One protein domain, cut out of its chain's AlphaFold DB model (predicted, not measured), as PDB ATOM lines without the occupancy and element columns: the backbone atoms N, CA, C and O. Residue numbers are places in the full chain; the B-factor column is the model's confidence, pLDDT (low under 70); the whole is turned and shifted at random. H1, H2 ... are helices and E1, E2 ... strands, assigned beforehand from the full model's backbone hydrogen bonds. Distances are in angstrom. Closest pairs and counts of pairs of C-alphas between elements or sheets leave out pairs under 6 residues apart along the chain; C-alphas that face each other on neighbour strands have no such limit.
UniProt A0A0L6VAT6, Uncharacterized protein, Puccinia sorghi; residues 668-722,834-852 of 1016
ATOM      1  N   VAL A 668      22.987  -8.010 -61.482       72.69
ATOM      2  CA  VAL A 668      21.806  -7.892 -60.623       72.69
ATOM      3  C   VAL A 668      21.429  -9.285 -60.125       72.69
ATOM      4  O   VAL A 668      21.011 -10.138 -60.910       72.69
ATOM      5  N   THR A 669      21.583  -9.524 -58.825       74.56
ATOM      6  CA  THR A 669      21.238 -10.810 -58.209       74.56
ATOM      7  C   THR A 669      19.855 -10.690 -57.562       74.56
ATOM      8  O   THR A 669      19.719  -9.962 -56.576       74.56
ATOM      9  N   PRO A 670      18.807 -11.358 -58.084       64.38
ATOM     10  CA  PRO A 670      17.515 -11.405 -57.408       64.38
ATOM     11  C   PRO A 670      17.661 -12.267 -56.150       64.38
ATOM     12  O   PRO A 670      17.909 -13.467 -56.257       64.38
ATOM     13  N   LEU A 671      17.535 -11.652 -54.971       70.69
ATOM     14  CA  LEU A 671      17.717 -12.344 -53.695       70.69
ATOM     15  C   LEU A 671      16.408 -12.976 -53.217       70.69
ATOM     16  O   LEU A 671      16.344 -14.187 -53.016       70.69
ATOM     17  N   TYR A 672      15.354 -12.167 -53.076       68.88
ATOM     18  CA  TYR A 672      14.109 -12.592 -52.435       68.88
ATOM     19  C   TYR A 672      12.869 -12.059 -53.159       68.88
ATOM     20  O   TYR A 672      12.769 -10.869 -53.468       68.88
ATOM     21  N   ASN A 673      11.893 -12.946 -53.373       62.03
ATOM     22  CA  ASN A 673      10.497 -12.562 -53.576       62.03
ATOM     23  C   ASN A 673       9.874 -12.391 -52.183       62.03
ATOM     24  O   ASN A 673       9.543 -13.386 -51.537       62.03
ATOM     25  N   LEU A 674       9.708 -11.156 -51.712       62.38
ATOM     26  CA  LEU A 674       8.907 -10.882 -50.520       62.38
ATOM     27  C   LEU A 674       7.440 -11.096 -50.894       62.38
ATOM     28  O   LEU A 674       6.858 -10.280 -51.612       62.38
ATOM     29  N   GLN A 675       6.866 -12.225 -50.475       58.25
ATOM     30  CA  GLN A 675       5.476 -12.573 -50.759       58.25
ATOM     31  C   GLN A 675       4.557 -12.036 -49.657       58.25
ATOM     32  O   GLN A 675       4.669 -12.439 -48.502       58.25
ATOM     33  N   TRP A 676       3.616 -11.158 -50.013       61.38
ATOM     34  CA  TRP A 676       2.753 -10.469 -49.046       61.38
ATOM     35  C   TRP A 676       1.949 -11.442 -48.168       61.38
ATOM     36  O   TRP A 676       1.849 -11.232 -46.964       61.38
ATOM     37  N   HIS A 677       1.467 -12.547 -48.756       53.78
ATOM     38  CA  HIS A 677       0.716 -13.610 -48.071       53.78
ATOM     39  C   HIS A 677       1.474 -14.257 -46.894       53.78
ATOM     40  O   HIS A 677       0.867 -14.969 -46.103       53.78
ATOM     41  N   THR A 678       2.795 -14.066 -46.800       53.19
ATOM     42  CA  THR A 678       3.660 -14.669 -45.773       53.19
ATOM     43  C   THR A 678       4.519 -13.647 -45.023       53.19
ATOM     44  O   THR A 678       5.305 -14.042 -44.169       53.19
ATOM     45  N   VAL A 679       4.428 -12.349 -45.351       49.88
ATOM     46  CA  VAL A 679       5.355 -11.310 -44.853       49.88
ATOM     47  C   VAL A 679       4.609 -10.032 -44.443       49.88
ATOM     48  O   VAL A 679       4.857  -8.939 -44.945       49.88
ATOM     49  N   LEU A 680       3.742 -10.165 -43.440       58.06
ATOM     50  CA  LEU A 680       3.818  -9.250 -42.302       58.06
ATOM     51  C   LEU A 680       4.587  -9.995 -41.204       58.06
ATOM     52  O   LEU A 680       4.027 -10.927 -40.623       58.06
ATOM     53  N   PRO A 681       5.856  -9.645 -40.923       65.19
ATOM     54  CA  PRO A 681       6.559 -10.168 -39.765       65.19
ATOM     55  C   PRO A 681       5.858  -9.633 -38.517       65.19
ATOM     56  O   PRO A 681       6.121  -8.527 -38.057       65.19
ATOM     57  N   THR A 682       4.939 -10.421 -37.961       84.12
ATOM     58  CA  THR A 682       4.289 -10.112 -36.681       84.12
ATOM     59  C   THR A 682       5.248 -10.246 -35.504       84.12
ATOM     60  O   THR A 682       4.821 -10.066 -34.377       84.12
ATOM     61  N   TRP A 683       6.531 -10.524 -35.745       92.88
ATOM     62  CA  TRP A 683       7.583 -10.695 -34.751       92.88
ATOM     63  C   TRP A 683       8.779  -9.814 -35.113       92.88
ATOM     64  O   TRP A 683       9.189  -9.777 -36.275       92.88
ATOM     65  N   ILE A 684       9.350  -9.145 -34.113       92.19
ATOM     66  CA  ILE A 684      10.670  -8.518 -34.182       92.19
ATOM     67  C   ILE A 684      11.652  -9.501 -33.546       92.19
ATOM     68  O   ILE A 684      11.474  -9.881 -32.385       92.19
ATOM     69  N   SER A 685      12.674  -9.903 -34.298       93.44
ATOM     70  CA  SER A 685      13.814 -10.654 -33.772       93.44
ATOM     71  C   SER A 685      14.975  -9.719 -33.445       93.44
ATOM     72  O   SER A 685      15.178  -8.716 -34.131       93.44
ATOM     73  N   ASP A 686      15.740 -10.062 -32.412       91.44
ATOM     74  CA  ASP A 686      17.062  -9.496 -32.173       91.44
ATOM     75  C   ASP A 686      18.023  -9.865 -33.319       91.44
ATOM     76  O   ASP A 686      18.007 -10.983 -33.835       91.44
ATOM     77  N   ALA A 687      18.878  -8.915 -33.697       80.56
ATOM     78  CA  ALA A 687      19.814  -9.047 -34.807       80.56
ATOM     79  C   ALA A 687      21.088  -9.843 -34.459       80.56
ATOM     80  O   ALA A 687      21.839 -10.192 -35.369       80.56
ATOM     81  N   GLY A 688      21.360 -10.104 -33.174       89.06
ATOM     82  CA  GLY A 688      22.496 -10.919 -32.728       89.06
ATOM     83  C   GLY A 688      22.171 -12.405 -32.539       89.06
ATOM     84  O   GLY A 688      23.060 -13.243 -32.679       89.06
ATOM     85  N   THR A 689      20.918 -12.735 -32.216       92.75
ATOM     86  CA  THR A 689      20.510 -14.075 -31.747       92.75
ATOM     87  C   THR A 689      19.341 -14.704 -32.514       92.75
ATOM     88  O   THR A 689      18.968 -15.834 -32.204       92.75
ATOM     89  N   ASP A 690      18.721 -13.983 -33.458       86.38
ATOM     90  CA  ASP A 690      17.421 -14.298 -34.087       86.38
ATOM     91  C   ASP A 690      16.242 -14.458 -33.092       86.38
ATOM     92  O   ASP A 690      15.095 -14.687 -33.505       86.38
ATOM     93  N   ALA A 691      16.475 -14.299 -31.783       91.88
ATOM     94  CA  ALA A 691      15.475 -14.481 -30.740       91.88
ATOM     95  C   ALA A 691      14.350 -13.453 -30.880       91.88
ATOM     96  O   ALA A 691      14.590 -12.264 -31.080       91.88
ATOM     97  N   LYS A 692      13.100 -13.904 -30.764       94.44
ATOM     98  CA  LYS A 692      11.928 -13.028 -30.850       94.44
ATOM     99  C   LYS A 692      11.861 -12.164 -29.592       94.44
ATOM    100  O   LYS A 692      11.620 -12.693 -28.514       94.44
ATOM    101  N   VAL A 693      12.042 -10.855 -29.744       95.25
ATOM    102  CA  VAL A 693      12.029  -9.872 -28.642       95.25
ATOM    103  C   VAL A 693      10.735  -9.064 -28.574       95.25
ATOM    104  O   VAL A 693      10.380  -8.545 -27.519       95.25
ATOM    105  N   ALA A 694       9.990  -8.972 -29.678       95.88
ATOM    106  CA  ALA A 694       8.665  -8.367 -29.674       95.88
ATOM    107  C   ALA A 694       7.726  -8.992 -30.706       95.88
ATOM    108  O   ALA A 694       8.151  -9.701 -31.621       95.88
ATOM    109  N   LYS A 695       6.440  -8.672 -30.586       95.31
ATOM    110  CA  LYS A 695       5.377  -9.079 -31.496       95.31
ATOM    111  C   LYS A 695       4.426  -7.917 -31.776       95.31
ATOM    112  O   LYS A 695       3.989  -7.219 -30.865       95.31
ATOM    113  N   PHE A 696       4.061  -7.721 -33.038       93.94
ATOM    114  CA  PHE A 696       2.977  -6.817 -33.414       93.94
ATOM    115  C   PHE A 696       1.633  -7.505 -33.147       93.94
ATOM    116  O   PHE A 696       1.238  -8.436 -33.853       93.94
ATOM    117  N   ALA A 697       0.939  -7.048 -32.108       91.50
ATOM    118  CA  ALA A 697      -0.407  -7.463 -31.740       91.50
ATOM    119  C   ALA A 697      -1.453  -6.492 -32.320       91.50
ATOM    120  O   ALA A 697      -1.152  -5.343 -32.636       91.50
ATOM    121  N   LYS A 698      -2.725  -6.913 -32.396       89.62
ATOM    122  CA  LYS A 698      -3.829  -6.085 -32.934       89.62
ATOM    123  C   LYS A 698      -4.006  -4.735 -32.209       89.62
ATOM    124  O   LYS A 698      -4.551  -3.810 -32.801       89.62
ATOM    125  N   LYS A 699      -3.560  -4.628 -30.950       90.44
ATOM    126  CA  LYS A 699      -3.619  -3.397 -30.141       90.44
ATOM    127  C   LYS A 699      -2.302  -2.605 -30.070       90.44
ATOM    128  O   LYS A 699      -2.333  -1.457 -29.646       90.44
ATOM    129  N   GLY A 700      -1.156  -3.169 -30.466       93.25
ATOM    130  CA  GLY A 700       0.141  -2.509 -30.282       93.25
ATOM    131  C   GLY A 700       1.349  -3.439 -30.391       93.25
ATOM    132  O   GLY A 700       1.309  -4.443 -31.100       93.25
ATOM    133  N   LEU A 701       2.430  -3.098 -29.693       95.06
ATOM    134  CA  LEU A 701       3.663  -3.880 -29.629       95.06
ATOM    135  C   LEU A 701       3.748  -4.629 -28.289       95.06
ATOM    136  O   LEU A 701       3.848  -4.028 -27.224       95.06
ATOM    137  N   GLU A 702       3.713  -5.953 -28.354       95.69
ATOM    138  CA  GLU A 702       3.946  -6.879 -27.245       95.69
ATOM    139  C   GLU A 702       5.457  -7.150 -27.174       95.69
ATOM    140  O   GLU A 702       5.984  -7.923 -27.972       95.69
ATOM    141  N   LEU A 703       6.180  -6.470 -26.275       96.00
ATOM    142  CA  LEU A 703       7.559  -6.829 -25.938       96.00
ATOM    143  C   LEU A 703       7.518  -8.126 -25.128       96.00
ATOM    144  O   LEU A 703       6.935  -8.177 -24.038       96.00
ATOM    145  N   ILE A 704       8.108  -9.173 -25.697       95.19
ATOM    146  CA  ILE A 704       8.003 -10.544 -25.197       95.19
ATOM    147  C   ILE A 704       8.684 -10.618 -23.834       95.19
ATOM    148  O   ILE A 704       9.756 -10.047 -23.635       95.19
ATOM    149  N   ASP A 705       7.995 -11.243 -22.882       94.94
ATOM    150  CA  ASP A 705       8.411 -11.381 -21.484       94.94
ATOM    151  C   ASP A 705       8.810 -10.048 -20.814       94.94
ATOM    152  O   ASP A 705       9.633 -10.014 -19.899       94.94
ATOM    153  N   LEU A 706       8.231  -8.927 -21.273       95.25
ATOM    154  CA  LEU A 706       8.511  -7.594 -20.738       95.25
ATOM    155  C   LEU A 706       7.257  -6.723 -20.583       95.25
ATOM    156  O   LEU A 706       6.885  -6.418 -19.449       95.25
ATOM    157  N   ALA A 707       6.606  -6.306 -21.675       95.56
ATOM    158  CA  ALA A 707       5.551  -5.287 -21.616       95.56
ATOM    159  C   ALA A 707       4.634  -5.248 -22.851       95.56
ATOM    160  O   ALA A 707       5.104  -5.329 -23.982       95.56
ATOM    161  N   ASN A 708       3.342  -4.986 -22.645       94.62
ATOM    162  CA  ASN A 708       2.395  -4.700 -23.726       94.62
ATOM    163  C   ASN A 708       2.241  -3.184 -23.886       94.62
ATOM    164  O   ASN A 708       1.817  -2.495 -22.954       94.62
ATOM    165  N   ILE A 709       2.584  -2.673 -25.069       95.50
ATOM    166  CA  ILE A 709       2.736  -1.243 -25.341       95.50
ATOM    167  C   ILE A 709       1.806  -0.819 -26.483       95.50
ATOM    168  O   ILE A 709       1.960  -1.260 -27.622       95.50
ATOM    169  N   GLU A 710       0.840   0.053 -26.200       94.19
ATOM    170  CA  GLU A 710      -0.105   0.547 -27.210       94.19
ATOM    171  C   GLU A 710       0.383   1.877 -27.818       94.19
ATOM    172  O   GLU A 710       0.749   2.793 -27.069       94.19
ATOM    173  N   PRO A 711       0.407   2.022 -29.159       91.31
ATOM    174  CA  PRO A 711       0.719   3.287 -29.810       91.31
ATOM    175  C   PRO A 711      -0.450   4.267 -29.666       91.31
ATOM    176  O   PRO A 711      -1.584   3.964 -30.034       91.31
ATOM    177  N   SER A 712      -0.153   5.473 -29.192       88.38
ATOM    178  CA  SER A 712      -1.081   6.600 -29.129       88.38
ATOM    179  C   SER A 712      -0.615   7.707 -30.082       88.38
ATOM    180  O   SER A 712       0.540   8.146 -30.051       88.38
ATOM    181  N   GLU A 713      -1.508   8.152 -30.968       84.06
ATOM    182  CA  GLU A 713      -1.239   9.288 -31.852       84.06
ATOM    183  C   GLU A 713      -1.254  10.588 -31.039       84.06
ATOM    184  O   GLU A 713      -2.289  10.968 -30.496       84.06
ATOM    185  N   ILE A 714      -0.130  11.314 -31.008       81.31
ATOM    186  CA  ILE A 714      -0.087  12.626 -30.356       81.31
ATOM    187  C   ILE A 714      -0.431  13.709 -31.377       81.31
ATOM    188  O   ILE A 714       0.345  14.008 -32.292       81.31
ATOM    189  N   ARG A 715      -1.602  14.329 -31.218       77.44
ATOM    190  CA  ARG A 715      -2.064  15.391 -32.116       77.44
ATOM    191  C   ARG A 715      -1.447  16.724 -31.708       77.44
ATOM    192  O   ARG A 715      -1.566  17.190 -30.579       77.44
ATOM    193  N   SER A 716      -0.746  17.349 -32.651       66.69
ATOM    194  CA  SER A 716       0.049  18.551 -32.381       66.69
ATOM    195  C   SER A 716      -0.842  19.776 -32.140       66.69
ATOM    196  O   SER A 716      -1.151  20.521 -33.071       66.69
ATOM    197  N   GLY A 717      -1.242  19.986 -30.885       68.25
ATOM    198  CA  GLY A 717      -2.007  21.162 -30.464       68.25
ATOM    199  C   GLY A 717      -2.405  21.202 -28.985       68.25
ATOM    200  O   GLY A 717      -2.479  22.296 -28.437       68.25
ATOM    201  N   ARG A 718      -2.635  20.054 -28.326       66.25
ATOM    202  CA  ARG A 718      -3.156  19.993 -26.941       66.25
ATOM    203  C   ARG A 718      -2.390  19.027 -26.024       66.25
ATOM    204  O   ARG A 718      -2.965  18.408 -25.139       66.25
ATOM    205  N   TYR A 719      -1.069  18.960 -26.203       64.81
ATOM    206  CA  TYR A 719      -0.143  18.053 -25.498       64.81
ATOM    207  C   TYR A 719      -0.461  17.764 -24.014       64.81
ATOM    208  O   TYR A 719      -0.611  16.591 -23.684       64.81
ATOM    209  N   PRO A 720      -0.583  18.767 -23.114       70.12
ATOM    210  CA  PRO A 720      -0.848  18.495 -21.700       70.12
ATOM    211  C   PRO A 720      -2.286  18.017 -21.445       70.12
ATOM    212  O   PRO A 720      -2.511  17.223 -20.539       70.12
ATOM    213  N   SER A 721      -3.260  18.461 -22.244       72.31
ATOM    214  CA  SER A 721      -4.661  18.045 -22.122       72.31
ATOM    215  C   SER A 721      -4.833  16.576 -22.504       72.31
ATOM    216  O   SER A 721      -5.396  15.797 -21.740       72.31
ATOM    217  N   ASP A 722      -4.302  16.200 -23.668       68.88
ATOM    218  CA  ASP A 722      -4.463  14.859 -24.228       68.88
ATOM    219  C   ASP A 722      -3.669  13.827 -23.406       68.88
ATOM    220  O   ASP A 722      -4.156  12.724 -23.163       68.88
ATOM    221  N   GLY A 834       4.794  13.450 -33.465       78.44
ATOM    222  CA  GLY A 834       5.445  12.392 -32.702       78.44
ATOM    223  C   GLY A 834       4.462  11.251 -32.431       78.44
ATOM    224  O   GLY A 834       3.259  11.398 -32.657       78.44
ATOM    225  N   TYR A 835       4.981  10.125 -31.947       83.06
ATOM    226  CA  TYR A 835       4.173   8.998 -31.476       83.06
ATOM    227  C   TYR A 835       4.457   8.758 -29.997       83.06
ATOM    228  O   TYR A 835       5.623   8.653 -29.601       83.06
ATOM    229  N   ALA A 836       3.393   8.653 -29.206       88.06
ATOM    230  CA  ALA A 836       3.452   8.167 -27.840       88.06
ATOM    231  C   ALA A 836       3.278   6.652 -27.862       88.06
ATOM    232  O   ALA A 836       2.532   6.106 -28.674       88.06
ATOM    233  N   TRP A 837       3.937   5.980 -26.935       90.12
ATOM    234  CA  TRP A 837       3.756   4.563 -26.686       90.12
ATOM    235  C   TRP A 837       3.509   4.397 -25.194       90.12
ATOM    236  O   TRP A 837       4.336   4.804 -24.378       90.12
ATOM    237  N   ILE A 838       2.336   3.868 -24.855       90.81
ATOM    238  CA  ILE A 838       1.859   3.744 -23.478       90.81
ATOM    239  C   ILE A 838       2.011   2.285 -23.069       90.81
ATOM    240  O   ILE A 838       1.367   1.407 -23.652       90.81
ATOM    241  N   VAL A 839       2.841   2.015 -22.060       93.25
ATOM    242  CA  VAL A 839       2.882   0.683 -21.445       93.25
ATOM    243  C   VAL A 839       1.560   0.445 -20.709       93.25
ATOM    244  O   VAL A 839       1.251   1.130 -19.739       93.25
ATOM    245  N   ARG A 840       0.765  -0.517 -21.188       89.50
ATOM    246  CA  ARG A 840      -0.527  -0.902 -20.590       89.50
ATOM    247  C   ARG A 840      -0.395  -1.964 -19.512       89.50
ATOM    248  O   ARG A 840      -1.217  -2.019 -18.606       89.50
ATOM    249  N   LYS A 841       0.588  -2.850 -19.663       90.44
ATOM    250  CA  LYS A 841       0.831  -3.981 -18.769       90.44
ATOM    251  C   LYS A 841       2.312  -4.333 -18.793       90.44
ATOM    252  O   LYS A 841       2.882  -4.472 -19.875       90.44
ATOM    253  N   TRP A 842       2.889  -4.552 -17.619       93.44
ATOM    254  CA  TRP A 842       4.161  -5.251 -17.455       93.44
ATOM    255  C   TRP A 842       3.899  -6.758 -17.363       93.44
ATOM    256  O   TRP A 842       2.990  -7.196 -16.660       93.44
ATOM    257  N   ASN A 843       4.657  -7.550 -18.120       90.56
ATOM    258  CA  ASN A 843       4.533  -9.011 -18.150       90.56
ATOM    259  C   ASN A 843       5.563  -9.708 -17.245       90.56
ATOM    260  O   ASN A 843       5.405 -10.890 -16.959       90.56
ATOM    261  N   LYS A 844       6.593  -8.986 -16.783       91.00
ATOM    262  CA  LYS A 844       7.590  -9.481 -15.825       91.00
ATOM    263  C   LYS A 844       7.127  -9.228 -14.384       91.00
ATOM    264  O   LYS A 844       6.913  -8.057 -14.065       91.00
ATOM    265  N   PRO A 845       7.017 -10.261 -13.522       82.88
ATOM    266  CA  PRO A 845       6.572 -10.090 -12.137       82.88
ATOM    267  C   PRO A 845       7.522  -9.182 -11.353       82.88
ATOM    268  O   PRO A 845       7.065  -8.209 -10.782       82.88
ATOM    269  N   GLU A 846       8.839  -9.366 -11.493       85.44
ATOM    270  CA  GLU A 846       9.874  -8.520 -10.878       85.44
ATOM    271  C   GLU A 846       9.628  -7.006 -11.060       85.44
ATOM    272  O   GLU A 846       9.750  -6.232 -10.116       85.44
ATOM    273  N   ILE A 847       9.206  -6.562 -12.252       83.56
ATOM    274  CA  ILE A 847       8.934  -5.138 -12.530       83.56
ATOM    275  C   ILE A 847       7.618  -4.674 -11.876       83.56
ATOM    276  O   ILE A 847       7.478  -3.503 -11.522       83.56
ATOM    277  N   VAL A 848       6.659  -5.584 -11.702       80.88
ATOM    278  CA  VAL A 848       5.415  -5.352 -10.953       80.88
ATOM    279  C   VAL A 848       5.699  -5.321  -9.445       80.88
ATOM    280  O   VAL A 848       5.161  -4.468  -8.749       80.88
ATOM    281  N   ASP A 849       6.613  -6.146  -8.942       82.81
ATOM    282  CA  ASP A 849       7.018  -6.171  -7.531       82.81
ATOM    283  C   ASP A 849       7.810  -4.909  -7.141       82.81
ATOM    284  O   ASP A 849       7.592  -4.338  -6.069       82.81
ATOM    285  N   TRP A 850       8.640  -4.381  -8.050       77.75
ATOM    286  CA  TRP A 850       9.254  -3.048  -7.925       77.75
ATOM    287  C   TRP A 850       8.230  -1.896  -7.946       77.75
ATOM    288  O   TRP A 850       8.518  -0.819  -7.430       77.75
ATOM    289  N   GLN A 851       7.036  -2.092  -8.517       70.25
ATOM    290  CA  GLN A 851       5.938  -1.114  -8.444       70.25
ATOM    291  C   GLN A 851       5.131  -1.273  -7.146       70.25
ATOM    292  O   GLN A 851       4.811  -0.277  -6.504       70.25
ATOM    293  N   ASN A 852       4.866  -2.509  -6.717       75.69
ATOM    294  CA  ASN A 852       4.116  -2.822  -5.495       75.69
ATOM    295  C   ASN A 852       4.878  -2.480  -4.202       75.69
ATOM    296  O   ASN A 852       4.258  -2.255  -3.165       75.69
TER     297      ASN A 852
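AT A GLANCE: This is residues 668 to 722 and 834 to 852 of the 1016 residues of an uncharacterized protein of Puccinia sorghi (UniProt A0A0L6VAT6). A strongly twisted sheet of five strands makes the body, with neither helix over its faces; a free arm, residues 668 to 679 with E1, sticks out, and the short helices H1 and H2 sit past the ends of E5 and E6. The 74 printed residues hold six strands and two helices, E1 E2 E3 E4 E5 H1 E6 H2 along the chain, class mixed. The sheet's order is E2 E3 E4 E5 E6, all antiparallel. The whole is only just extended, close to loose, with a radius of gyration of the C-alphas of 17.2 A and spans of 53 by 37 by 22 A.

HOW THE PARTS SIT: E1, residues 668 to 674, pairs with no named strand and is apart from E2, residues 683 to 685. E2 and E3, residues 692 to 697, form a hairpin, with N 684 and O 694 at 2.8 A. E3 and E4, residues 700 to 703, form a hairpin, with N 695 and O 702 at 2.8 A. E4 and E5, residues 707 to 714, form a hairpin, with N 701 and O 709 at 2.8 A. E2 to E5 are a meander, each strand the antiparallel neighbour of the one before. H1, residues 719 to 722, is not on the sheet; its closest C-alphas to E5 are Asp 722 and Ile 714, 7.9 A. E5 and E6, residues 834 to 842, are antiparallel at 153 degrees, with N 712 and O 836 at 2.8 A. H2, residues 845 to 852, is not on the sheet; the closest C-alphas of E6 and H2 are Trp 842 and Val 848, 6.6 A. In H2 every O i to N i+4 pair is within hydrogen-bond range; H1 is too short for one, and its one O i to N i+3 pair is out of range.

IN THESE COORDINATES: E1 begins at C-alpha 668 (21.806, -7.892, -60.623) and is 16.7 A long. E3 is 13.6 A, E5 20.7 A, E6 23.4 A and H2 10.1 A, ending at C-alpha 852 (4.116, -2.822, -5.495).

THE WHOLE: The C-alphas of Val 668 and Asn 852, the two farthest apart, are 58.1 A from each other. Residues 723 to 833 are not printed, and C-alphas 722 and 834 are 13.3 A apart across the cut. Of the links printed whole, none is long. The pLDDT is under 70 at residues 670, 672 to 681, 716 to 719 and 722.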